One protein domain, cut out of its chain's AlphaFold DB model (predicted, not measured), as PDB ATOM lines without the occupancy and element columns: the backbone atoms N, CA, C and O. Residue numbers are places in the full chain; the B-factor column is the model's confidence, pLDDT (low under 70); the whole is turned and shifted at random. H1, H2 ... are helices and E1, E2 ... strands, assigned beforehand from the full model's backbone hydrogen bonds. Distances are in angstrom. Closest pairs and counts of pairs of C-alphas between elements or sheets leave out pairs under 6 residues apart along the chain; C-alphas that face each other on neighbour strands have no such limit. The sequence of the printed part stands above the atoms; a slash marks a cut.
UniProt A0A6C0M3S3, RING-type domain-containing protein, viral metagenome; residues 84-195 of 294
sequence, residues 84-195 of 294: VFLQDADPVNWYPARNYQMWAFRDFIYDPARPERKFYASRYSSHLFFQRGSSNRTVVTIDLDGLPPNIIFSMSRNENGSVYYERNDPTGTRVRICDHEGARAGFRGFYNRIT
ATOM      1  N   VAL A  84      22.999   2.990  37.179       97.69
ATOM      2  CA  VAL A  84      24.090   2.599  36.280       97.69
ATOM      3  C   VAL A  84      24.603   1.213  36.653       97.69
ATOM      4  O   VAL A  84      24.717   0.894  37.837       97.69
ATOM      5  N   PHE A  85      24.903   0.377  35.664       97.12
ATOM      6  CA  PHE A  85      25.460  -0.954  35.900       97.12
ATOM      7  C   PHE A  85      26.989  -0.917  35.855       97.12
ATOM      8  O   PHE A  85      27.565  -0.660  34.798       97.12
ATOM      9  N   LEU A  86      27.645  -1.162  36.987       94.38
ATOM     10  CA  LEU A  86      29.099  -1.040  37.122       94.38
ATOM     11  C   LEU A  86      29.751  -2.421  37.171       94.38
ATOM     12  O   LEU A  86      29.594  -3.138  38.154       94.38
ATOM     13  N   GLN A  87      30.475  -2.777  36.106       91.31
ATOM     14  CA  GLN A  87      31.243  -4.029  36.003       91.31
ATOM     15  C   GLN A  87      32.591  -3.953  36.732       91.31
ATOM     16  O   GLN A  87      33.191  -4.973  37.042       91.31
ATOM     17  N   ASP A  88      33.060  -2.734  36.986       87.62
ATOM     18  CA  ASP A  88      34.293  -2.394  37.694       87.62
ATOM     19  C   ASP A  88      34.096  -2.270  39.216       87.62
ATOM     20  O   ASP A  88      35.044  -1.966  39.936       87.62
ATOM     21  N   ALA A  89      32.874  -2.483  39.715       89.94
ATOM     22  CA  ALA A  89      32.547  -2.419  41.135       89.94
ATOM     23  C   ALA A  89      32.450  -3.818  41.759       89.94
ATOM     24  O   ALA A  89      32.042  -4.771  41.098       89.94
ATOM     25  N   ASP A  90      32.758  -3.917  43.053       88.81
ATOM     26  CA  ASP A  90      32.575  -5.134  43.847       88.81
ATOM     27  C   ASP A  90      31.500  -4.897  44.929       88.81
ATOM     28  O   ASP A  90      31.696  -4.047  45.807       88.81
ATOM     29  N   PRO A  91      30.334  -5.573  44.872       93.06
ATOM     30  CA  PRO A  91      29.923  -6.550  43.858       93.06
ATOM     31  C   PRO A  91      29.405  -5.897  42.568       93.06
ATOM     32  O   PRO A  91      28.710  -4.887  42.616       93.06
ATOM     33  N   VAL A  92      29.600  -6.539  41.414       92.81
ATOM     34  CA  VAL A  92      29.040  -6.050  40.141       92.81
ATOM     35  C   VAL A  92      27.512  -5.946  40.219       92.81
ATOM     36  O   VAL A  92      26.810  -6.935  40.459       92.81
ATOM     37  N   ASN A  93      26.974  -4.732  40.052       96.06
ATOM     38  CA  ASN A  93      25.549  -4.472  40.256       96.06
ATOM     39  C   ASN A  93      25.061  -3.146  39.638       96.06
ATOM     40  O   ASN A  93      25.817  -2.366  39.061       96.06
ATOM     41  N   TRP A  94      23.761  -2.891  39.799       97.00
ATOM     42  CA  TRP A  94      23.100  -1.615  39.545       97.00
ATOM     43  C   TRP A  94      23.232  -0.665  40.737       97.00
ATOM     44  O   TRP A  94      22.631  -0.884  41.794       97.00
ATOM     45  N   TYR A  95      23.930   0.444  40.528       97.19
ATOM     46  CA  TYR A  95      24.153   1.494  41.518       97.19
ATOM     47  C   TYR A  95      23.327   2.742  41.201       97.19
ATOM     48  O   TYR A  95      23.089   3.011  40.022       97.19
ATOM     49  N   PRO A  96      22.899   3.523  42.210       97.56
ATOM     50  CA  PRO A  96      22.263   4.816  41.979       97.56
ATOM     51  C   PRO A  96      23.106   5.694  41.051       97.56
ATOM     52  O   PRO A  96      24.316   5.837  41.244       97.56
ATOM     53  N   ALA A  97      22.469   6.265  40.033       97.44
ATOM     54  CA  ALA A  97      23.125   7.217  39.157       97.44
ATOM     55  C   ALA A  97      23.452   8.501  39.933       97.44
ATOM     56  O   ALA A  97      22.681   8.960  40.774       97.44
ATOM     57  N   ARG A  98      24.596   9.115  39.630       96.38
ATOM     58  CA  ARG A  98      24.945  10.440  40.159       96.38
ATOM     59  C   ARG A  98      24.009  11.497  39.571       96.38
ATOM     60  O   ARG A  98      23.502  11.326  38.463       96.38
ATOM     61  N   ASN A  99      23.865  12.636  40.249       95.06
ATOM     62  CA  ASN A  99      22.939  13.703  39.841       95.06
ATOM     63  C   ASN A  99      23.102  14.125  38.371       95.06
ATOM     64  O   ASN A  99      22.114  14.243  37.654       95.06
ATOM     65  N   TYR A 100      24.339  14.284  37.893       96.06
ATOM     66  CA  TYR A 100      24.609  14.653  36.500       96.06
ATOM     67  C   TYR A 100      24.299  13.530  35.496       96.06
ATOM     68  O   TYR A 100      23.907  13.814  34.368       96.06
ATOM     69  N   GLN A 101      24.432  12.262  35.900       97.31
ATOM     70  CA  GLN A 101      24.080  11.107  35.067       97.31
ATOM     71  C   GLN A 101      22.563  10.989  34.940       97.31
ATOM     72  O   GLN A 101      22.061  10.809  33.837       97.31
ATOM     73  N   MET A 102      21.834  11.146  36.050       97.19
ATOM     74  CA  MET A 102      20.369  11.194  36.061       97.19
ATOM     75  C   MET A 102      19.848  12.362  35.217       97.19
ATOM     76  O   MET A 102      18.970  12.164  34.381       97.19
ATOM     77  N   TRP A 103      20.424  13.559  35.380       96.31
ATOM     78  CA  TRP A 103      20.034  14.745  34.613       96.31
ATOM     79  C   TRP A 103      20.202  14.520  33.109       96.31
ATOM     80  O   TRP A 103      19.274  14.783  32.347       96.31
ATOM     81  N   ALA A 104      21.352  13.981  32.691       97.12
ATOM     82  CA  ALA A 104      21.622  13.701  31.284       97.12
ATOM     83  C   ALA A 104      20.758  12.558  30.745       97.12
ATOM     84  O   ALA A 104      20.278  12.638  29.623       97.12
ATOM     85  N   PHE A 105      20.505  11.519  31.546       97.69
ATOM     86  CA  PHE A 105      19.598  10.436  31.170       97.69
ATOM     87  C   PHE A 105      18.192  10.969  30.910       97.69
ATOM     88  O   PHE A 105      17.585  10.642  29.901       97.69
ATOM     89  N   ARG A 106      17.687  11.836  31.784       95.75
ATOM     90  CA  ARG A 106      16.385  12.481  31.633       95.75
ATOM     91  C   ARG A 106      16.320  13.365  30.387       95.75
ATOM     92  O   ARG A 106      15.367  13.250  29.626       95.75
ATOM     93  N   ASP A 107      17.323  14.217  30.174       96.12
ATOM     94  CA  ASP A 107      17.431  15.033  28.958       96.12
ATOM     95  C   ASP A 107      17.451  14.163  27.691       96.12
ATOM     96  O   ASP A 107      16.749  14.457  26.735       96.12
ATOM     97  N   PHE A 108      18.193  13.056  27.705       96.94
ATOM     98  CA  PHE A 108      18.312  12.129  26.583       96.94
ATOM     99  C   PHE A 108      17.046  11.292  26.333       96.94
ATOM    100  O   PHE A 108      16.666  11.054  25.186       96.94
ATOM    101  N   ILE A 109      16.400  10.811  27.401       96.69
ATOM    102  CA  ILE A 109      15.216   9.953  27.300       96.69
ATOM    103  C   ILE A 109      14.029  10.718  26.746       96.69
ATOM    104  O   ILE A 109      13.344  10.210  25.863       96.69
ATOM    105  N   TYR A 110      13.807  11.915  27.280       95.94
ATOM    106  CA  TYR A 110      12.635  12.733  26.999       95.94
ATOM    107  C   TYR A 110      12.866  13.744  25.869       95.94
ATOM    108  O   TYR A 110      12.009  14.598  25.642       95.94
ATOM    109  N   ASP A 111      13.991  13.643  25.154       94.31
ATOM    110  CA  ASP A 111      14.245  14.432  23.952       94.31
ATOM    111  C   ASP A 111      13.275  14.006  22.833       94.31
ATOM    112  O   ASP A 111      13.319  12.850  22.390       94.31
ATOM    113  N   PRO A 112      12.404  14.907  22.340       91.69
ATOM    114  CA  PRO A 112      11.453  14.575  21.284       91.69
ATOM    115  C   PRO A 112      12.135  14.202  19.961       91.69
ATOM    116  O   PRO A 112      11.531  13.493  19.161       91.69
ATOM    117  N   ALA A 113      13.383  14.627  19.730       92.69
ATOM    118  CA  ALA A 113      14.140  14.252  18.538       92.69
ATOM    119  C   ALA A 113      14.644  12.798  18.576       92.69
ATOM    120  O   ALA A 113      15.167  12.324  17.570       92.69
ATOM    121  N   ARG A 114      14.514  12.102  19.721       90.62
ATOM    122  CA  ARG A 114      14.977  10.721  19.948       90.62
ATOM    123  C   ARG A 114      16.377  10.448  19.357       90.62
ATOM    124  O   ARG A 114      16.544   9.507  18.584       90.62
ATOM    125  N   PRO A 115      17.394  11.259  19.695       93.06
ATOM    126  CA  PRO A 115      18.710  11.118  19.090       93.06
ATOM    127  C   PRO A 115      19.366   9.791  19.479       93.06
ATOM    128  O   PRO A 115      19.259   9.334  20.618       93.06
ATOM    129  N   GLU A 116      20.125   9.207  18.552       92.00
ATOM    130  CA  GLU A 116      20.912   7.995  18.812       92.00
ATOM    131  C   GLU A 116      22.016   8.237  19.846       92.00
ATOM    132  O   GLU A 116      22.353   7.346  20.630       92.00
ATOM    133  N   ARG A 117      22.576   9.455  19.869       93.81
ATOM    134  CA  ARG A 117      23.653   9.863  20.773       93.81
ATOM    135  C   ARG A 117      23.591  11.361  21.086       93.81
ATOM    136  O   ARG A 117      23.382  12.174  20.191       93.81
ATOM    137  N   LYS A 118      23.844  11.726  22.346       95.25
ATOM    138  CA  LYS A 118      24.078  13.112  22.796       95.25
ATOM    139  C   LYS A 118      25.353  13.186  23.629       95.25
ATOM    140  O   LYS A 118      25.657  12.266  24.389       95.25
ATOM    141  N   PHE A 119      26.081  14.289  23.500       94.81
ATOM    142  CA  PHE A 119      27.286  14.562  24.282       94.81
ATOM    143  C   PHE A 119      26.976  15.571  25.379       94.81
ATOM    144  O   PHE A 119      26.245  16.530  25.144       94.81
ATOM    145  N   TYR A 120      27.557  15.364  26.554       95.31
ATOM    146  CA  TYR A 120      27.309  16.176  27.736       95.31
ATOM    147  C   TYR A 120      28.614  16.669  28.335       95.31
ATOM    148  O   TYR A 120      29.603  15.934  28.373       95.31
ATOM    149  N   ALA A 121      28.596  17.897  28.847       94.44
ATOM    150  CA  ALA A 121      29.705  18.442  29.609       94.44
ATOM    151  C   ALA A 121      29.238  19.323  30.767       94.44
ATOM    152  O   ALA A 121      28.297  20.099  30.624       94.44
ATOM    153  N   SER A 122      29.918  19.251  31.911       93.94
ATOM    154  CA  SER A 122      29.739  20.234  32.986       93.94
ATOM    155  C   SER A 122      30.090  21.645  32.511       93.94
ATOM    156  O   SER A 122      30.914  21.823  31.604       93.94
ATOM    157  N   ARG A 123      29.520  22.661  33.166       90.69
ATOM    158  CA  ARG A 123      29.902  24.061  32.945       90.69
ATOM    159  C   ARG A 123      31.422  24.231  33.113       90.69
ATOM    160  O   ARG A 123      32.042  23.569  33.943       90.69
ATOM    161  N   TYR A 124      32.017  25.098  32.294       88.75
ATOM    162  CA  TYR A 124      33.460  25.395  32.288       88.75
ATOM    163  C   TYR A 124      34.385  24.233  31.883       88.75
ATOM    164  O   TYR A 124      35.592  24.304  32.112       88.75
ATOM    165  N   SER A 125      33.861  23.172  31.260       87.44
ATOM    166  CA  SER A 125      34.713  22.116  30.699       87.44
ATOM    167  C   SER A 125      35.489  22.620  29.483       87.44
ATOM    168  O   SER A 125      34.939  23.324  28.633       87.44
ATOM    169  N   SER A 126      36.767  22.251  29.384       82.69
ATOM    170  CA  SER A 126      37.592  22.630  28.234       82.69
ATOM    171  C   SER A 126      37.283  21.764  27.014       82.69
ATOM    172  O   SER A 126      37.132  20.546  27.111       82.69
ATOM    173  N   HIS A 127      37.274  22.396  25.842       76.38
ATOM    174  CA  HIS A 127      37.037  21.729  24.565       76.38
ATOM    175  C   HIS A 127      38.097  20.696  24.181       76.38
ATOM    176  O   HIS A 127      37.838  19.814  23.367       76.38
ATOM    177  N   LEU A 128      39.281  20.783  24.787       74.50
ATOM    178  CA  LEU A 128      40.378  19.840  24.574       74.50
ATOM    179  C   LEU A 128      40.050  18.424  25.062       74.50
ATOM    180  O   LEU A 128      40.699  17.470  24.648       74.50
ATOM    181  N   PHE A 129      39.050  18.287  25.932       71.25
ATOM    182  CA  PHE A 129      38.626  17.004  26.474       71.25
ATOM    183  C   PHE A 129      37.412  16.422  25.741       71.25
ATOM    184  O   PHE A 129      36.847  15.439  26.201       71.25
ATOM    185  N   PHE A 130      36.967  16.999  24.626       76.44
ATOM    186  CA  PHE A 130      35.840  16.445  23.884       76.44
ATOM    187  C   PHE A 130      36.229  15.187  23.094       76.44
ATOM    188  O   PHE A 130      37.288  15.116  22.469       76.44
ATOM    189  N   GLN A 131      35.358  14.174  23.138       67.75
ATOM    190  CA  GLN A 131      35.543  12.899  22.439       67.75
ATOM    191  C   GLN A 131      35.629  13.111  20.918       67.75
ATOM    192  O   GLN A 131      34.972  14.000  20.367       67.75
ATOM    193  N   ARG A 132      36.383  12.255  20.209       65.81
ATOM    194  CA  ARG A 132      36.389  12.247  18.733       65.81
ATOM    195  C   ARG A 132      34.959  12.081  18.209       65.81
ATOM    196  O   ARG A 132      34.264  11.150  18.595       65.81
ATOM    197  N   GLY A 133      34.533  12.987  17.329       65.25
ATOM    198  CA  GLY A 133      33.169  13.022  16.786       65.25
ATOM    199  C   GLY A 133      32.197  13.917  17.561       65.25
ATOM    200  O   GLY A 133      31.114  14.205  17.060       65.25
ATOM    201  N   SER A 134      32.589  14.427  18.733       64.25
ATOM    202  CA  SER A 134      31.888  15.532  19.386       64.25
ATOM    203  C   SER A 134      32.504  16.872  18.978       64.25
ATOM    204  O   SER A 134      33.706  16.978  18.736       64.25
ATOM    205  N   SER A 135      31.670  17.901  18.857       63.16
ATOM    206  CA  SER A 135      32.104  19.277  18.610       63.16
ATOM    207  C   SER A 135      31.516  20.164  19.699       63.16
ATOM    208  O   SER A 135      30.427  19.876  20.185       63.16
ATOM    209  N   ASN A 136      32.154  21.287  20.039       63.78
ATOM    210  CA  ASN A 136      31.603  22.228  21.032       63.78
ATOM    211  C   ASN A 136      30.165  22.667  20.707       63.78
ATOM    212  O   ASN A 136      29.435  23.084  21.597       63.78
ATOM    213  N   ARG A 137      29.765  22.598  19.429       68.38
ATOM    214  CA  ARG A 137      28.424  22.965  18.958       68.38
ATOM    215  C   ARG A 137      27.364  21.902  19.248       68.38
ATOM    216  O   ARG A 137      26.186  22.221  19.223       68.38
ATOM    217  N   THR A 138      27.769  20.657  19.489       83.94
ATOM    218  CA  THR A 138      26.871  19.506  19.677       83.94
ATOM    219  C   THR A 138      26.860  18.978  21.112       83.94
ATOM    220  O   THR A 138      26.180  17.994  21.399       83.94
ATOM    221  N   VAL A 139      27.597  19.626  22.020       90.94
ATOM    222  CA  VAL A 139      27.664  19.261  23.436       90.94
ATOM    223  C   VAL A 139      26.604  20.026  24.225       90.94
ATOM    224  O   VAL A 139      26.574  21.256  24.232       90.94
ATOM    225  N   VAL A 140      25.758  19.289  24.937       94.06
ATOM    226  CA  VAL A 140      24.793  19.838  25.887       94.06
ATOM    227  C   VAL A 140      25.513  20.162  27.194       94.06
ATOM    228  O   VAL A 140      26.160  19.305  27.799       94.06
ATOM    229  N   THR A 141      25.398  21.411  27.646       93.75
ATOM    230  CA  THR A 141      25.940  21.806  28.950       93.75
ATOM    231  C   THR A 141      25.008  21.328  30.058       93.75
ATOM    232  O   THR A 141      23.812  21.612  30.031       93.75
ATOM    233  N   ILE A 142      25.557  20.612  31.036       93.81
ATOM    234  CA  ILE A 142      24.819  20.130  32.202       93.81
ATOM    235  C   ILE A 142      24.566  21.313  33.130       93.81
ATOM    236  O   ILE A 142      25.505  21.891  33.684       93.81
ATOM    237  N   ASP A 143      23.291  21.640  33.308       88.56
ATOM    238  CA  ASP A 143      22.856  22.745  34.153       88.56
ATOM    239  C   ASP A 143      22.513  22.242  35.560       88.56
ATOM    240  O   ASP A 143      21.358  21.994  35.908       88.56
ATOM    241  N   LEU A 144      23.565  21.985  36.337       91.44
ATOM    242  CA  LEU A 144      23.489  21.625  37.749       91.44
ATOM    243  C   LEU A 144      24.536  22.419  38.526       91.44
ATOM    244  O   LEU A 144      25.717  22.429  38.166       91.44
ATOM    245  N   ASP A 145      24.103  23.035  39.620       91.31
ATOM    246  CA  ASP A 145      24.988  23.796  40.493       91.31
ATOM    247  C   ASP A 145      25.973  22.885  41.238       91.31
ATOM    248  O   ASP A 145      25.667  21.748  41.603       91.31
ATOM    249  N   GLY A 146      27.183  23.401  41.469       90.75
ATOM    250  CA  GLY A 146      28.217  22.716  42.249       90.75
ATOM    251  C   GLY A 146      28.914  21.548  41.543       90.75
ATOM    252  O   GLY A 146      29.704  20.851  42.179       90.75
ATOM    253  N   LEU A 147      28.665  21.317  40.247       93.31
ATOM    254  CA  LEU A 147      29.430  20.325  39.491       93.31
ATOM    255  C   LEU A 147      30.871  20.803  39.239       93.31
ATOM    256  O   LEU A 147      31.066  21.947  38.818       93.31
ATOM    257  N   PRO A 148      31.884  19.938  39.429       91.38
ATOM    258  CA  PRO A 148      33.243  20.257  39.021       91.38
ATOM    259  C   PRO A 148      33.332  20.351  37.488       91.38
ATOM    260  O   PRO A 148      32.564  19.680  36.792       91.38
ATOM    261  N   PRO A 149      34.272  21.148  36.946       89.38
ATOM    262  CA  PRO A 149      34.516  21.197  35.509       89.38
ATOM    263  C   PRO A 149      35.082  19.865  34.990       89.38
ATOM    264  O   PRO A 149      35.576  19.034  35.755       89.38
ATOM    265  N   ASN A 150      35.075  19.696  33.666       89.25
ATOM    266  CA  ASN A 150      35.619  18.535  32.947       89.25
ATOM    267  C   ASN A 150      34.920  17.192  33.231       89.25
ATOM    268  O   ASN A 150      35.482  16.133  32.954       89.25
ATOM    269  N   ILE A 151      33.673  17.204  33.708       91.88
ATOM    270  CA  ILE A 151      32.790  16.041  33.579       91.88
ATOM    271  C   ILE A 151      32.303  16.010  32.134       91.88
ATOM    272  O   ILE A 151      31.498  16.852  31.749       91.88
ATOM    273  N   ILE A 152      32.783  15.050  31.343       92.19
ATOM    274  CA  ILE A 152      32.425  14.886  29.930       92.19
ATOM    275  C   ILE A 152      32.083  13.421  29.682       92.19
ATOM    276  O   ILE A 152      32.774  12.527  30.169       92.19
ATOM    277  N   PHE A 153      31.000  13.177  28.956       94.25
ATOM    278  CA  PHE A 153      30.533  11.836  28.603       94.25
ATOM    279  C   PHE A 153      29.511  11.919  27.466       94.25
ATOM    280  O   PHE A 153      29.087  13.008  27.071       94.25
ATOM    281  N   SER A 154      29.072  10.769  26.965       95.12
ATOM    282  CA  SER A 154      27.924  10.694  26.060       95.12
ATOM    283  C   SER A 154      26.850   9.746  26.585       95.12
ATOM    284  O   SER A 154      27.130   8.828  27.358       95.12
ATOM    285  N   MET A 155      25.604  10.004  26.185       97.12
ATOM    286  CA  MET A 155      24.515   9.034  26.271       97.12
ATOM    287  C   MET A 155      24.217   8.526  24.866       97.12
ATOM    288  O   MET A 155      24.211   9.319  23.923       97.12
ATOM    289  N   SER A 156      23.968   7.230  24.711       95.62
ATOM    290  CA  SER A 156      23.534   6.657  23.435       95.62
ATOM    291  C   SER A 156      22.542   5.515  23.599       95.62
ATOM    292  O   SER A 156      22.460   4.910  24.669       95.62
ATOM    293  N   ARG A 157      21.818   5.197  22.524       93.81
ATOM    294  CA  ARG A 157      20.997   3.981  22.404       93.81
ATOM    295  C   ARG A 157      21.631   3.012  21.422       93.81
ATOM    296  O   ARG A 157      22.352   3.425  20.520       93.81
ATOM    297  N   ASN A 158      21.409   1.725  21.632       91.81
ATOM    298  CA  ASN A 158      21.584   0.709  20.594       91.81
ATOM    299  C   ASN A 158      20.232   0.429  19.909       91.81
ATOM    300  O   ASN A 158      19.218   1.052  20.223       91.81
ATOM    301  N   GLU A 159      20.228  -0.541  18.999       88.44
ATOM    302  CA  GLU A 159      19.067  -0.922  18.189       88.44
ATOM    303  C   GLU A 159      17.872  -1.407  19.029       88.44
ATOM    304  O   GLU A 159      16.732  -1.111  18.692       88.44
ATOM    305  N   ASN A 160      18.115  -2.059  20.175       84.94
ATOM    306  CA  ASN A 160      17.051  -2.467  21.107       84.94
ATOM    307  C   ASN A 160      16.588  -1.359  22.069       84.94
ATOM    308  O   ASN A 160      15.828  -1.609  23.002       84.94
ATOM    309  N   GLY A 161      17.070  -0.129  21.885       90.12
ATOM    310  CA  GLY A 161      16.699   1.020  22.703       90.12
ATOM    311  C   GLY A 161      17.395   1.100  24.062       90.12
ATOM    312  O   GLY A 161      17.249   2.127  24.733       90.12
ATOM    313  N   SER A 162      18.190   0.096  24.462       92.69
ATOM    314  CA  SER A 162      18.981   0.144  25.698       92.69
ATOM    315  C   SER A 162      19.861   1.385  25.716       92.69
ATOM    316  O   SER A 162      20.588   1.674  24.765       92.69
ATOM    317  N   VAL A 163      19.835   2.094  26.839       96.75
ATOM    318  CA  VAL A 163      20.596   3.329  26.997       96.75
ATOM    319  C   VAL A 163      21.921   3.051  27.679       96.75
ATOM    320  O   VAL A 163      22.020   2.293  28.650       96.75
ATOM    321  N   TYR A 164      22.945   3.718  27.177       96.94
ATOM    322  CA  TYR A 164      24.295   3.613  27.673       96.94
ATOM    323  C   TYR A 164      24.854   4.984  28.000       96.94
ATOM    324  O   TYR A 164      24.656   5.941  27.259       96.94
ATOM    325  N   TYR A 165      25.599   5.021  29.092       94.94
ATOM    326  CA  TYR A 165      26.465   6.108  29.498       94.94
ATOM    327  C   TYR A 165      27.902   5.715  29.146       94.94
ATOM    328  O   TYR A 165      28.401   4.690  29.617       94.94
ATOM    329  N   GLU A 166      28.566   6.507  28.311       93.81
ATOM    330  CA  GLU A 166      29.947   6.278  27.887       93.81
ATOM    331  C   GLU A 166      30.870   7.315  28.523       93.81
ATOM    332  O   GLU A 166      30.739   8.519  28.286       93.81
ATOM    333  N   ARG A 167      31.797   6.841  29.357       89.50
ATOM    334  CA  ARG A 167      32.795   7.679  30.023       89.50
ATOM    335  C   ARG A 167      33.770   8.241  28.991       89.50
ATOM    336  O   ARG A 167      34.190   7.551  28.066       89.50
ATOM    337  N   ASN A 168      34.198   9.479  29.206       85.38
ATOM    338  CA  ASN A 168      35.302  10.072  28.460       85.38
ATOM    339  C   ASN A 168      36.662   9.631  29.026       85.38
ATOM    340  O   ASN A 168      37.434  10.440  29.533       85.38
ATOM    341  N   ASP A 169      36.912   8.325  28.999       84.00
ATOM    342  CA  ASP A 169      38.198   7.722  29.340       84.00
ATOM    343  C   ASP A 169      38.862   7.137  28.077       84.00
ATOM    344  O   ASP A 169      38.199   6.999  27.045       84.00
ATOM    345  N   PRO A 170      40.169   6.807  28.108       80.62
ATOM    346  CA  PRO A 170      40.877   6.298  26.929       80.62
ATOM    347  C   PRO A 170      40.278   5.016  26.339       80.62
ATOM    348  O   PRO A 170      40.483   4.725  25.164       80.62
ATOM    349  N   THR A 171      39.556   4.250  27.155       83.12
ATOM    350  CA  THR A 171      38.896   2.998  26.777       83.12
ATOM    351  C   THR A 171      37.474   3.195  26.251       83.12
ATOM    352  O   THR A 171      36.898   2.245  25.728       83.12
ATOM    353  N   GLY A 172      36.900   4.395  26.376       82.75
ATOM    354  CA  GLY A 172      35.499   4.658  26.051       82.75
ATOM    355  C   GLY A 172      34.551   3.776  26.861       82.75
ATOM    356  O   GLY A 172      33.632   3.185  26.296       82.75
ATOM    357  N   THR A 173      34.797   3.623  28.169       87.94
ATOM    358  CA  THR A 173      34.047   2.670  29.000       87.94
ATOM    359  C   THR A 173      32.552   2.954  28.929       87.94
ATOM    360  O   THR A 173      32.064   3.985  29.404       87.94
ATOM    361  N   ARG A 174      31.809   1.997  28.373       92.50
ATOM    362  CA  ARG A 174      30.367   2.085  28.165       92.50
ATOM    363  C   ARG A 174      29.641   1.243  29.208       92.50
ATOM    364  O   ARG A 174      29.843   0.035  29.297       92.50
ATOM    365  N   VAL A 175      28.767   1.872  29.985       94.56
ATOM    366  CA  VAL A 175      27.941   1.198  30.997       94.56
ATOM    367  C   VAL A 175      26.466   1.435  30.728       94.56
ATOM    368  O   VAL A 175      26.071   2.487  30.231       94.56
ATOM    369  N   ARG A 176      25.626   0.450  31.052       96.31
ATOM    370  CA  ARG A 176      24.173   0.591  30.911       96.31
ATOM    371  C   ARG A 176      23.622   1.530  31.976       96.31
ATOM    372  O   ARG A 176      24.080   1.512  33.119       96.31
ATOM    373  N   ILE A 177      22.613   2.307  31.600       98.06
ATOM    374  CA  ILE A 177      21.861   3.184  32.498       98.06
ATOM    375  C   ILE A 177      20.361   2.982  32.260       98.06
ATOM    376  O   ILE A 177      19.920   2.888  31.118       98.06
ATOM    377  N   CYS A 178      19.578   2.835  33.328       96.38
ATOM    378  CA  CYS A 178      18.160   2.496  33.212       96.38
ATOM    379  C   CYS A 178      17.366   2.916  34.455       96.38
ATOM    380  O   CYS A 178      17.811   2.705  35.590       96.38
ATOM    381  N   ASP A 179      16.171   3.465  34.244       96.12
ATOM    382  CA  ASP A 179      15.196   3.799  35.285       96.12
ATOM    383  C   ASP A 179      14.181   2.671  35.544       96.12
ATOM    384  O   ASP A 179      13.571   2.637  36.607       96.12
ATOM    385  N   HIS A 180      14.070   1.678  34.657       93.88
ATOM    386  CA  HIS A 180      13.112   0.582  34.791       93.88
ATOM    387  C   HIS A 180      13.642  -0.642  35.566       93.88
ATOM    388  O   HIS A 180      14.662  -1.232  35.209       93.88
ATOM    389  N   GLU A 181      12.930  -1.090  36.608       91.44
ATOM    390  CA  GLU A 181      13.358  -2.222  37.448       91.44
ATOM    391  C   GLU A 181      13.389  -3.560  36.705       91.44
ATOM    392  O   GLU A 181      14.382  -4.283  36.813       91.44
ATOM    393  N   GLY A 182      12.362  -3.870  35.910       88.88
ATOM    394  CA  GLY A 182      12.292  -5.125  35.156       88.88
ATOM    395  C   GLY A 182      13.440  -5.281  34.160       88.88
ATOM    396  O   GLY A 182      14.090  -6.324  34.100       88.88
ATOM    397  N   ALA A 183      13.778  -4.199  33.452       90.56
ATOM    398  CA  ALA A 183      14.894  -4.180  32.508       90.56
ATOM    399  C   ALA A 183      16.239  -4.377  33.227       90.56
ATOM    400  O   ALA A 183      17.095  -5.144  32.775       90.56
ATOM    401  N   ARG A 184      16.411  -3.746  34.397       93.75
ATOM    402  CA  ARG A 184      17.593  -3.946  35.246       93.75
ATOM    403  C   ARG A 184      17.710  -5.384  35.745       93.75
ATOM    404  O   ARG A 184      18.804  -5.950  35.695       93.75
ATOM    405  N   ALA A 185      16.613  -5.972  36.217       90.19
ATOM    406  CA  ALA A 185      16.573  -7.354  36.680       90.19
ATOM    407  C   ALA A 185      16.897  -8.332  35.541       90.19
ATOM    408  O   ALA A 185      17.763  -9.194  35.702       90.19
ATOM    409  N   GLY A 186      16.288  -8.136  34.365       88.50
ATOM    410  CA  GLY A 186      16.557  -8.920  33.160       88.50
ATOM    411  C   GLY A 186      18.027  -8.866  32.745       88.50
ATOM    412  O   GLY A 186      18.654  -9.911  32.554       88.50
ATOM    413  N   PHE A 187      18.612  -7.664  32.702       91.50
ATOM    414  CA  PHE A 187      20.027  -7.497  32.373       91.50
ATOM    415  C   PHE A 187      20.957  -8.090  33.434       91.50
ATOM    416  O   PHE A 187      21.946  -8.725  33.086       91.50
ATOM    417  N   ARG A 188      20.652  -7.943  34.728       89.81
ATOM    418  CA  ARG A 188      21.455  -8.562  35.795       89.81
ATOM    419  C   ARG A 188      21.420 -10.086  35.702       89.81
ATOM    420  O   ARG A 188      22.450 -10.729  35.862       89.81
ATOM    421  N   GLY A 189      20.251 -10.658  35.409       86.31
ATOM    422  CA  GLY A 189      20.118 -12.087  35.140       86.31
ATOM    423  C   GLY A 189      20.958 -12.519  33.940       86.31
ATOM    424  O   GLY A 189      21.644 -13.532  34.014       86.31
ATOM    425  N   PHE A 190      20.941 -11.742  32.855       87.50
ATOM    426  CA  PHE A 190      21.806 -11.959  31.695       87.50
ATOM    427  C   PHE A 190      23.294 -11.901  32.066       87.50
ATOM    428  O   PHE A 190      24.009 -12.861  31.796       87.50
ATOM    429  N   TYR A 191      23.729 -10.845  32.759       89.50
ATOM    430  CA  TYR A 191      25.114 -10.666  33.193       89.50
ATOM    431  C   TYR A 191      25.598 -11.835  34.061       89.50
ATOM    432  O   TYR A 191      26.618 -12.445  33.771       89.50
ATOM    433  N   ASN A 192      24.821 -12.223  35.074       84.81
ATOM    434  CA  ASN A 192      25.189 -13.340  35.941       84.81
ATOM    435  C   ASN A 192      25.354 -14.650  35.158       84.81
ATOM    436  O   ASN A 192      26.226 -15.444  35.487       84.81
ATOM    437  N   ARG A 193      24.542 -14.895  34.122       81.94
ATOM    438  CA  ARG A 193      24.667 -16.114  33.306       81.94
ATOM    439  C   ARG A 193      25.952 -16.140  32.489       81.94
ATOM    440  O   ARG A 193      26.547 -17.202  32.375       81.94
ATOM    441  N   ILE A 194      26.378 -14.996  31.955       81.88
ATOM    442  CA  ILE A 194      27.593 -14.915  31.131       81.88
ATOM    443  C   ILE A 194      28.872 -14.918  31.974       81.88
ATOM    444  O   ILE A 194      29.916 -15.303  31.467       81.88
ATOM    445  N   THR A 195      28.806 -14.506  33.247       82.31
ATOM    446  CA  THR A 195      29.983 -14.448  34.129       82.31
ATOM    447  C   THR A 195      30.095 -15.607  35.117       82.31
ATOM    448  O   THR A 195      31.186 -15.855  35.620       82.31
TER     449      THR A 195
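Overview. This is residues 84 to 195 of the 294 residues of the protein "RING-type domain-containing protein" of viral metagenome (UniProt A0A6C0M3S3). A strongly twisted sheet of five strands has helix H1 over one face, and the small hairpin E1 and E2 packs on its edge strand E7. Helix H2 sits beyond that hairpin at one end of the longest axis, and the long link of residues 123 to 138 lies toward the other end. The 112 printed residues run E1 E2 H1 E3 E4 E5 E6 E7 H2, two named helices and seven named strands, class mixed. The large sheet, E4 E3 E5 E6 E7, is mixed; the whole is compact, radius of gyration of the C-alphas 14.4 A, spanning 41 by 32 by 27 A.

Along the chain. E1, residues 84 to 86, begins at C-alpha 84 (24.090, 2.599, 36.280), and E2 is 93 to 96. H1, 99 to 109, is 15.2 A long. E3, 117 to 122, is 17.1 A; E4 is 139 to 142; E5, 152 to 157, is 17.5 A. E6 is 163 to 167 and E7 174 to 178. H2, 181 to 195, is 20.9 A and ends at C-alpha 195 (29.983, -14.448, 34.129).

Arrangement. E4 and E3 are parallel, with N 140 and O 119 2.8 A apart. E3 and E5 are antiparallel, N 118 and O 155 at 2.9 A. E5 E6 E7 form a meander, each strand the antiparallel neighbour of the one before, with N 164 and O 156 at 2.8 A and N 165 and O 175 at 2.8 A. H1 is on this sheet, two layers; its closest C-alphas to E5 are Phe 108 and Met 155, 6.9 A. E1 and E2 are an antiparallel hairpin, N 84 and O 95 at 2.8 A. The closest C-alphas of E1 and E7 are Val 84 and Ile 177, 4.4 A; those of E2 and H2 are Asn 93 and Arg 188, 7.3 A. H1 and H2 are apart. In both helices every O i to N i+4 pair is within hydrogen-bond range.

Size, cuts and confidence. The C-alphas farthest apart, Tyr 124 and Arg 193, are 42.4 A apart. The printed part has no cut. The link E3 to E4 is long, and its residues 131 to 137 have pLDDT under 70.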